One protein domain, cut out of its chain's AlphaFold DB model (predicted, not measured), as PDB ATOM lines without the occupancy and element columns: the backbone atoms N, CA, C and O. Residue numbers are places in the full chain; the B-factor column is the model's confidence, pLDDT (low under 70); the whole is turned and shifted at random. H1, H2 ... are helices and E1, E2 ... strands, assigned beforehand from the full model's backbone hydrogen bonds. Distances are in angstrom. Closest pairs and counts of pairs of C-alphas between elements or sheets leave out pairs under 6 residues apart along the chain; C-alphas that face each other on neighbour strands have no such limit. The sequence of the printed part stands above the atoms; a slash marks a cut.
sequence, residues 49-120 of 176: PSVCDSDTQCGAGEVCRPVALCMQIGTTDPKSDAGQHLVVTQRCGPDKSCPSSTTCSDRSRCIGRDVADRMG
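Overview. This is residues 49 to 120 of the 176 residues of an uncharacterized protein of Labilithrix luteola (UniProt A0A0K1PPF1). Two small antiparallel sheets follow each other at a sharp bend: E2 and E3 make a long hairpin with the short E4 beside E2, and beyond the bend E1 pairs with E5. The hairpin makes an arm whose tip, residues 77 to 82, sticks out, and the short helix H1 lies at the other end, near E1. The printed part has 72 residues, with five named strands and then one named helix, in the order E1 E2 E3 E4 E5 H1; the larger sheet runs E3, E2, E4. The class is mostly strand, though under half of the residues are in named elements. The whole is loose, with a radius of gyration of the C-alphas of 13.9 A and spans of 41 by 28 by 17 A.

Along the chain. Residues 49 to 61 hold no named element. E1 is residues 62 to 66, beginning at C-alpha 62 (111.633, -66.657, 29.534) and 12.8 A long. E2, residues 69 to 75, measures 18.5 A and E3, residues 84 to 91, 20.6 A. E4 is residues 103 to 105, and E5, residues 108 to 112, is 12.9 A long. H1, residues 113 to 118, ends at C-alpha 118 (110.150, -75.680, 19.876).

Arrangement. E2 and E3 are antiparallel at 150 degrees, with N 74 and O 85 2.8 A apart. E4 is antiparallel to E2, with N 71 and O 103 at 2.9 A. E1 runs on into E2 at 99 degrees, and E4 into E5 at 71 degrees. E1 and E5 are antiparallel at 143 degrees, with N 63 and O 111 at 2.8 A. The closest C-alphas of E1 and H1, Glu 62 and Arg 113, are 5.2 A apart. In H1 every O i to N i+4 pair is within hydrogen-bond range.

Size, cuts and confidence. The C-alphas farthest apart, Lys 79 and Gly 120, are 43.2 A apart. The printed part has no cut. The link E3 to E4 is long, with 11 residues. Residues 76 to 83 have pLDDT under 70.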
ATOM      1  N   PRO A  49     124.736 -72.750  34.265       92.44
ATOM      2  CA  PRO A  49     123.328 -73.142  34.225       92.44
ATOM      3  C   PRO A  49     122.450 -72.123  34.965       92.44
ATOM      4  O   PRO A  49     122.691 -71.820  36.129       92.44
ATOM      5  N   SER A  50     121.372 -71.655  34.336       91.75
ATOM      6  CA  SER A  50     120.388 -70.788  35.000       91.75
ATOM      7  C   SER A  50     119.438 -71.646  35.834       91.75
ATOM      8  O   SER A  50     118.657 -72.384  35.246       91.75
ATOM      9  N   VAL A  51     119.480 -71.607  37.165       93.06
ATOM     10  CA  VAL A  51     118.541 -72.366  38.017       93.06
ATOM     11  C   VAL A  51     117.340 -71.495  38.366       93.06
ATOM     12  O   VAL A  51     117.520 -70.348  38.756       93.06
ATOM     13  N   CYS A  52     116.134 -72.041  38.252       93.00
ATOM     14  CA  CYS A  52     114.907 -71.361  38.654       93.00
ATOM     15  C   CYS A  52     113.958 -72.337  39.349       93.00
ATOM     16  O   CYS A  52     113.980 -73.534  39.054       93.00
ATOM     17  N   ASP A  53     113.091 -71.817  40.216       93.56
ATOM     18  CA  ASP A  53     111.964 -72.581  40.772       93.56
ATOM     19  C   ASP A  53     110.612 -72.150  40.180       93.56
ATOM     20  O   ASP A  53     109.653 -72.922  40.180       93.56
ATOM     21  N   SER A  54     110.522 -70.926  39.648       92.69
ATOM     22  CA  SER A  54     109.303 -70.356  39.068       92.69
ATOM     23  C   SER A  54     109.609 -69.422  37.897       92.69
ATOM     24  O   SER A  54     110.692 -68.842  37.815       92.69
ATOM     25  N   ASP A  55     108.623 -69.222  37.016       91.62
ATOM     26  CA  ASP A  55     108.731 -68.333  35.844       91.62
ATOM     27  C   ASP A  55     109.083 -66.880  36.232       91.62
ATOM     28  O   ASP A  55     109.684 -66.157  35.448       91.62
ATOM     29  N   THR A  56     108.766 -66.459  37.462       93.12
ATOM     30  CA  THR A  56     109.068 -65.115  37.987       93.12
ATOM     31  C   THR A  56     110.551 -64.869  38.259       93.12
ATOM     32  O   THR A  56     110.942 -63.721  38.433       93.12
ATOM     33  N   GLN A  57     111.361 -65.927  38.366       92.25
ATOM     34  CA  GLN A  57     112.811 -65.818  38.558       92.25
ATOM     35  C   GLN A  57     113.562 -65.670  37.226       92.25
ATOM     36  O   GLN A  57     114.760 -65.399  37.228       92.25
ATOM     37  N   CYS A  58     112.868 -65.863  36.103       91.88
ATOM     38  CA  CYS A  58     113.439 -65.774  34.768       91.88
ATOM     39  C   CYS A  58     113.252 -64.377  34.160       91.88
ATOM     40  O   CYS A  58     112.411 -63.591  34.603       91.88
ATOM     41  N   GLY A  59     114.056 -64.058  33.144       90.69
ATOM     42  CA  GLY A  59     113.981 -62.785  32.439       90.69
ATOM     43  C   GLY A  59     112.679 -62.609  31.651       90.69
ATOM     44  O   GLY A  59     111.887 -63.535  31.459       90.69
ATOM     45  N   ALA A  60     112.446 -61.393  31.154       90.62
ATOM     46  CA  ALA A  60     111.290 -61.118  30.307       90.62
ATOM     47  C   ALA A  60     111.314 -62.001  29.044       90.62
ATOM     48  O   ALA A  60     112.288 -61.999  28.297       90.62
ATOM     49  N   GLY A  61     110.224 -62.733  28.796       88.56
ATOM     50  CA  GLY A  61     110.122 -63.654  27.656       88.56
ATOM     51  C   GLY A  61     110.695 -65.053  27.908       88.56
ATOM     52  O   GLY A  61     110.649 -65.889  27.006       88.56
ATOM     53  N   GLU A  62     111.164 -65.337  29.121       92.50
ATOM     54  CA  GLU A  62     111.633 -66.657  29.534       92.50
ATOM     55  C   GLU A  62     110.604 -67.379  30.415       92.50
ATOM     56  O   GLU A  62     109.678 -66.782  30.969       92.50
ATOM     57  N   VAL A  63     110.744 -68.697  30.513       93.75
ATOM     58  CA  VAL A  63     109.949 -69.567  31.385       93.75
ATOM     59  C   VAL A  63     110.854 -70.552  32.102       93.75
ATOM     60  O   VAL A  63     111.883 -70.972  31.573       93.75
ATOM     61  N   CYS A  64     110.440 -70.950  33.299       94.75
ATOM     62  CA  CYS A  64     111.136 -71.920  34.113       94.75
ATOM     63  C   CYS A  64     110.655 -73.328  33.758       94.75
ATOM     64  O   CYS A  64     109.520 -73.711  34.060       94.75
ATOM     65  N   ARG A  65     111.491 -74.109  33.069       94.44
ATOM     66  CA  ARG A  65     111.139 -75.462  32.608       94.44
ATOM     67  C   ARG A  65     112.251 -76.468  32.887       94.44
ATOM     68  O   ARG A  65     113.417 -76.081  32.910       94.44
ATOM     69  N   PRO A  66     111.921 -77.753  33.101       91.38
ATOM     70  CA  PRO A  66     112.930 -78.786  33.301       91.38
ATOM     71  C   PRO A  66     113.749 -78.962  32.021       91.38
ATOM     72  O   PRO A  66     113.209 -79.305  30.969       91.38
ATOM     73  N   VAL A  67     115.058 -78.724  32.110       91.50
ATOM     74  CA  VAL A  67     115.991 -78.940  31.000       91.50
ATOM     75  C   VAL A  67     117.189 -79.716  31.521       91.50
ATOM     76  O   VAL A  67     117.969 -79.214  32.327       91.50
ATOM     77  N   ALA A  68     117.330 -80.947  31.031       92.19
ATOM     78  CA  ALA A  68     118.427 -81.833  31.380       92.19
ATOM     79  C   ALA A  68     119.738 -81.343  30.747       92.19
ATOM     80  O   ALA A  68     119.876 -81.328  29.519       92.19
ATOM     81  N   LEU A  69     120.695 -80.934  31.581       93.00
ATOM     82  CA  LEU A  69     121.997 -80.409  31.157       93.00
ATOM     83  C   LEU A  69     123.150 -81.217  31.759       93.00
ATOM     84  O   LEU A  69     123.123 -81.578  32.936       93.00
ATOM     85  N   CYS A  70     124.180 -81.458  30.950       92.69
ATOM     86  CA  CYS A  70     125.444 -82.048  31.365       92.69
ATOM     87  C   CYS A  70     126.321 -80.978  32.008       92.69
ATOM     88  O   CYS A  70     126.735 -80.024  31.344       92.69
ATOM     89  N   MET A  71     126.598 -81.144  33.298       92.06
ATOM     90  CA  MET A  71     127.335 -80.178  34.104       92.06
ATOM     91  C   MET A  71     128.640 -80.778  34.623       92.06
ATOM     92  O   MET A  71     128.700 -81.947  35.007       92.06
ATOM     93  N   GLN A  72     129.676 -79.953  34.680       89.81
ATOM     94  CA  GLN A  72     130.957 -80.266  35.305       89.81
ATOM     95  C   GLN A  72     131.489 -79.056  36.055       89.81
ATOM     96  O   GLN A  72     131.116 -77.925  35.760       89.81
ATOM     97  N   ILE A  73     132.386 -79.292  37.002       88.31
ATOM     98  CA  ILE A  73     133.148 -78.216  37.628       88.31
ATOM     99  C   ILE A  73     134.343 -77.941  36.711       88.31
ATOM    100  O   ILE A  73     135.195 -78.808  36.531       88.31
ATOM    101  N   GLY A  74     134.355 -76.775  36.070       80.25
ATOM    102  CA  GLY A  74     135.482 -76.288  35.280       80.25
ATOM    103  C   GLY A  74     136.365 -75.365  36.115       80.25
ATOM    104  O   GLY A  74     135.860 -74.660  36.983       80.25
ATOM    105  N   THR A  75     137.667 -75.356  35.840       75.50
ATOM    106  CA  THR A  75     138.628 -74.463  36.499       75.50
ATOM    107  C   THR A  75     139.040 -73.352  35.530       75.50
ATOM    108  O   THR A  75     139.571 -73.644  34.459       75.50
ATOM    109  N   THR A  76     138.780 -72.092  35.876       66.88
ATOM    110  CA  THR A  76     139.139 -70.896  35.091       66.88
ATOM    111  C   THR A  76     140.555 -70.409  35.384       66.88
ATOM    112  O   THR A  76     141.195 -69.874  34.489       66.88
ATOM    113  N   ASP A  77     141.104 -70.669  36.574       66.00
ATOM    114  CA  ASP A  77     142.524 -70.460  36.875       66.00
ATOM    115  C   ASP A  77     143.108 -71.700  37.573       66.00
ATOM    116  O   ASP A  77     142.743 -71.990  38.713       66.00
ATOM    117  N   PRO A  78     144.034 -72.448  36.943       62.66
ATOM    118  CA  PRO A  78     144.635 -73.632  37.555       62.66
ATOM    119  C   PRO A  78     145.501 -73.319  38.788       62.66
ATOM    120  O   PRO A  78     145.962 -74.246  39.449       62.66
ATOM    121  N   LYS A  79     145.769 -72.041  39.088       66.06
ATOM    122  CA  LYS A  79     146.563 -71.600  40.245       66.06
ATOM    123  C   LYS A  79     145.716 -71.162  41.439       66.06
ATOM    124  O   LYS A  79     146.292 -70.851  42.479       66.06
ATOM    125  N   SER A  80     144.388 -71.124  41.314       64.19
ATOM    126  CA  SER A  80     143.496 -70.691  42.389       64.19
ATOM    127  C   SER A  80     142.238 -71.549  42.448       64.19
ATOM    128  O   SER A  80     141.465 -71.607  41.494       64.19
ATOM    129  N   ASP A  81     141.971 -72.149  43.611       59.66
ATOM    130  CA  ASP A  81     140.713 -72.865  43.871       59.66
ATOM    131  C   ASP A  81     139.479 -71.944  43.798       59.66
ATOM    132  O   ASP A  81     138.353 -72.423  43.674       59.66
ATOM    133  N   ALA A  82     139.680 -70.619  43.815       61.31
ATOM    134  CA  ALA A  82     138.624 -69.630  43.601       61.31
ATOM    135  C   ALA A  82     138.096 -69.596  42.151       61.31
ATOM    136  O   ALA A  82     137.079 -68.958  41.906       61.31
ATOM    137  N   GLY A  83     138.754 -70.280  41.208       69.94
ATOM    138  CA  GLY A  83     138.351 -70.351  39.802       69.94
ATOM    139  C   GLY A  83     137.473 -71.555  39.451       69.94
ATOM    140  O   GLY A  83     137.417 -71.948  38.289       69.94
ATOM    141  N   GLN A  84     136.847 -72.230  40.416       83.00
ATOM    142  CA  GLN A  84     135.948 -73.346  40.107       83.00
ATOM    143  C   GLN A  84     134.540 -72.839  39.775       83.00
ATOM    144  O   GLN A  84     133.863 -72.260  40.622       83.00
ATOM    145  N   HIS A  85     134.065 -73.110  38.560       86.44
ATOM    146  CA  HIS A  85     132.724 -72.735  38.108       86.44
ATOM    147  C   HIS A  85     131.941 -73.952  37.638       86.44
ATOM    148  O   HIS A  85     132.490 -74.896  37.068       86.44
ATOM    149  N   LEU A  86     130.625 -73.921  37.844       88.75
ATOM    150  CA  LEU A  86     129.738 -74.925  37.281       88.75
ATOM    151  C   LEU A  86     129.532 -74.626  35.793       88.75
ATOM    152  O   LEU A  86     128.892 -73.643  35.425       88.75
ATOM    153  N   VAL A  87     130.086 -75.484  34.945       90.31
ATOM    154  CA  VAL A  87     130.075 -75.344  33.492       90.31
ATOM    155  C   VAL A  87     129.113 -76.352  32.880       90.31
ATOM    156  O   VAL A  87     129.191 -77.553  33.140       90.31
ATOM    157  N   VAL A  88     128.231 -75.859  32.019       92.00
ATOM    158  CA  VAL A  88     127.400 -76.665  31.131       92.00
ATOM    159  C   VAL A  88     128.155 -76.907  29.835       92.00
ATOM    160  O   VAL A  88     128.630 -75.967  29.205       92.00
ATOM    161  N   THR A  89     128.236 -78.165  29.421       87.19
ATOM    162  CA  THR A  89     128.852 -78.530  28.139       87.19
ATOM    163  C   THR A  89     127.809 -78.735  27.051       87.19
ATOM    164  O   THR A  89     128.003 -78.304  25.921       87.19
ATOM    165  N   GLN A  90     126.695 -79.386  27.387       89.12
ATOM    166  CA  GLN A  90     125.629 -79.733  26.448       89.12
ATOM    167  C   GLN A  90     124.357 -80.167  27.181       89.12
ATOM    168  O   GLN A  90     124.330 -80.275  28.408       89.12
ATOM    169  N   ARG A  91     123.299 -80.447  26.418       90.19
ATOM    170  CA  ARG A  91     122.091 -81.109  26.928       90.19
ATOM    171  C   ARG A  91     122.358 -82.591  27.160       90.19
ATOM    172  O   ARG A  91     123.148 -83.191  26.435       90.19
ATOM    173  N   CYS A  92     121.686 -83.179  28.141       90.62
ATOM    174  CA  CYS A  92     121.772 -84.622  28.328       90.62
ATOM    175  C   CYS A  92     121.194 -85.373  27.126       90.62
ATOM    176  O   CYS A  92     120.268 -84.896  26.463       90.62
ATOM    177  N   GLY A  93     121.723 -86.572  26.886       87.56
ATOM    178  CA  GLY A  93     121.121 -87.537  25.979       87.56
ATOM    179  C   GLY A  93     119.747 -88.017  26.472       87.56
ATOM    180  O   GLY A  93     119.374 -87.767  27.623       87.56
ATOM    181  N   PRO A  94     118.994 -88.736  25.624       82.75
ATOM    182  CA  PRO A  94     117.652 -89.231  25.954       82.75
ATOM    183  C   PRO A  94     117.635 -90.129  27.201       82.75
ATOM    184  O   PRO A  94     116.694 -90.072  27.986       82.75
ATOM    185  N   ASP A  95     118.712 -90.877  27.439       85.38
ATOM    186  CA  ASP A  95     118.872 -91.768  28.594       85.38
ATOM    187  C   ASP A  95     119.490 -91.074  29.820       85.38
ATOM    188  O   ASP A  95     120.050 -91.732  30.696       85.38
ATOM    189  N   LYS A  96     119.447 -89.733  29.877       84.25
ATOM    190  CA  LYS A  96     120.129 -88.915  30.902       84.25
ATOM    191  C   LYS A  96     121.639 -89.160  30.959       84.25
ATOM    192  O   LYS A  96     122.276 -89.040  32.006       84.25
ATOM    193  N   SER A  97     122.214 -89.504  29.813       88.19
ATOM    194  CA  SER A  97     123.638 -89.749  29.647       88.19
ATOM    195  C   SER A  97     124.368 -88.479  29.220       88.19
ATOM    196  O   SER A  97     123.809 -87.597  28.563       88.19
ATOM    197  N   CYS A  98     125.642 -88.401  29.591       88.56
ATOM    198  CA  CYS A  98     126.569 -87.385  29.121       88.56
ATOM    199  C   CYS A  98     127.822 -88.080  28.567       88.56
ATOM    200  O   CYS A  98     128.216 -89.116  29.101       88.56
ATOM    201  N   PRO A  99     128.447 -87.553  27.500       79.75
ATOM    202  CA  PRO A  99     129.554 -88.234  26.818       79.75
ATOM    203  C   PRO A  99     130.882 -88.197  27.588       79.75
ATOM    204  O   PRO A  99     131.755 -89.021  27.335       79.75
ATOM    205  N   SER A 100     131.029 -87.277  28.540       72.38
ATOM    206  CA  SER A 100     132.153 -87.233  29.483       72.38
ATOM    207  C   SER A 100     131.658 -87.613  30.881       72.38
ATOM    208  O   SER A 100     130.451 -87.672  31.110       72.38
ATOM    209  N   SER A 101     132.561 -87.794  31.851       71.88
ATOM    210  CA  SER A 101     132.247 -87.999  33.283       71.88
ATOM    211  C   SER A 101     131.575 -86.787  33.967       71.88
ATOM    212  O   SER A 101     131.777 -86.532  35.151       71.88
ATOM    213  N   THR A 102     130.819 -85.997  33.210       86.12
ATOM    214  CA  THR A 102     129.954 -84.908  33.659       86.12
ATOM    215  C   THR A 102     128.635 -85.466  34.185       86.12
ATOM    216  O   THR A 102     128.149 -86.491  33.707       86.12
ATOM    217  N   THR A 103     128.003 -84.749  35.104       90.31
ATOM    218  CA  THR A 103     126.739 -85.162  35.715       90.31
ATOM    219  C   THR A 103     125.560 -84.579  34.947       90.31
ATOM    220  O   THR A 103     125.477 -83.362  34.771       90.31
ATOM    221  N   CYS A 104     124.617 -85.427  34.532       92.56
ATOM    222  CA  CYS A 104     123.339 -84.961  34.002       92.56
ATOM    223  C   CYS A 104     122.453 -84.423  35.136       92.56
ATOM    224  O   CYS A 104     122.250 -85.095  36.149       92.56
ATOM    225  N   SER A 105     121.911 -83.217  34.975       92.44
ATOM    226  CA  SER A 105     120.992 -82.609  35.936       92.44
ATOM    227  C   SER A 105     119.698 -82.161  35.276       92.44
ATOM    228  O   SER A 105     119.713 -81.285  34.417       92.44
ATOM    229  N   ASP A 106     118.582 -82.710  35.757       90.31
ATOM    230  CA  ASP A 106     117.217 -82.454  35.269       90.31
ATOM    231  C   ASP A 106     116.534 -81.247  35.936       90.31
ATOM    232  O   ASP A 106     115.305 -81.157  35.982       90.31
ATOM    233  N   ARG A 107     117.298 -80.337  36.545       92.44
ATOM    234  CA  ARG A 107     116.698 -79.209  37.266       92.44
ATOM    235  C   ARG A 107     116.042 -78.210  36.312       92.44
ATOM    236  O   ARG A 107     116.403 -78.104  35.142       92.44
ATOM    237  N   SER A 108     115.100 -77.439  36.846       93.75
ATOM    238  CA  SER A 108     114.438 -76.371  36.103       93.75
ATOM    239  C   SER A 108     115.406 -75.239  35.756       93.75
ATOM    240  O   SER A 108     116.276 -74.868  36.557       93.75
ATOM    241  N   ARG A 109     115.269 -74.740  34.525       94.56
ATOM    242  CA  ARG A 109     116.100 -73.709  33.910       94.56
ATOM    243  C   ARG A 109     115.252 -72.634  33.251       94.56
ATOM    244  O   ARG A 109     114.161 -72.924  32.759       94.56
ATOM    245  N   CYS A 110     115.783 -71.417  33.207       93.62
ATOM    246  CA  CYS A 110     115.197 -70.339  32.428       93.62
ATOM    247  C   CYS A 110     115.520 -70.546  30.951       93.62
ATOM    248  O   CYS A 110     116.680 -70.665  30.561       93.62
ATOM    249  N   ILE A 111     114.481 -70.635  30.130       92.88
ATOM    250  CA  ILE A 111     114.599 -70.753  28.678       92.88
ATOM    251  C   ILE A 111     113.661 -69.764  28.004       92.88
ATOM    252  O   ILE A 111     112.549 -69.542  28.483       92.88
ATOM    253  N   GLY A 112     114.085 -69.205  26.869       91.62
ATOM    254  CA  GLY A 112     113.215 -68.385  26.027       91.62
ATOM    255  C   GLY A 112     111.941 -69.148  25.666       91.62
ATOM    256  O   GLY A 112     111.991 -70.340  25.351       91.62
ATOM    257  N   ARG A 113     110.786 -68.485  25.739       89.31
ATOM    258  CA  ARG A 113     109.478 -69.104  25.464       89.31
ATOM    259  C   ARG A 113     109.411 -69.756  24.087       89.31
ATOM    260  O   ARG A 113     108.868 -70.843  23.959       89.31
ATOM    261  N   ASP A 114     109.996 -69.132  23.076       89.81
ATOM    262  CA  ASP A 114     110.088 -69.652  21.710       89.81
ATOM    263  C   ASP A 114     110.966 -70.913  21.609       89.81
ATOM    264  O   ASP A 114     110.726 -71.790  20.778       89.81
ATOM    265  N   VAL A 115     111.988 -71.026  22.458       88.44
ATOM    266  CA  VAL A 115     112.847 -72.211  22.546       88.44
ATOM    267  C   VAL A 115     112.118 -73.316  23.305       88.44
ATOM    268  O   VAL A 115     112.129 -74.469  22.879       88.44
ATOM    269  N   ALA A 116     111.416 -72.967  24.385       87.25
ATOM    270  CA  ALA A 116     110.550 -73.880  25.122       87.25
ATOM    271  C   ALA A 116     109.449 -74.469  24.233       87.25
ATOM    272  O   ALA A 116     109.198 -75.668  24.306       87.25
ATOM    273  N   ASP A 117     108.829 -73.652  23.378       89.44
ATOM    274  CA  ASP A 117     107.783 -74.076  22.443       89.44
ATOM    275  C   ASP A 117     108.314 -75.099  21.439       89.44
ATOM    276  O   ASP A 117     107.790 -76.204  21.322       89.44
ATOM    277  N   ARG A 118     109.453 -74.783  20.808       86.50
ATOM    278  CA  ARG A 118     110.150 -75.680  19.876       86.50
ATOM    279  C   ARG A 118     110.592 -76.993  20.522       86.50
ATOM    280  O   ARG A 118     110.720 -77.999  19.832       86.50
ATOM    281  N   MET A 119     110.823 -76.988  21.835       82.38
ATOM    282  CA  MET A 119     111.145 -78.181  22.621       82.38
ATOM    283  C   MET A 119     109.907 -78.890  23.199       82.38
ATOM    284  O   MET A 119     110.067 -79.912  23.864       82.38
ATOM    285  N   GLY A 120     108.693 -78.376  22.978       82.88
ATOM    286  CA  GLY A 120     107.453 -78.946  23.517       82.88
ATOM    287  C   GLY A 120     107.309 -78.813  25.038       82.88
ATOM    288  O   GLY A 120     106.601 -79.598  25.660       82.88
TER     289      GLY A 120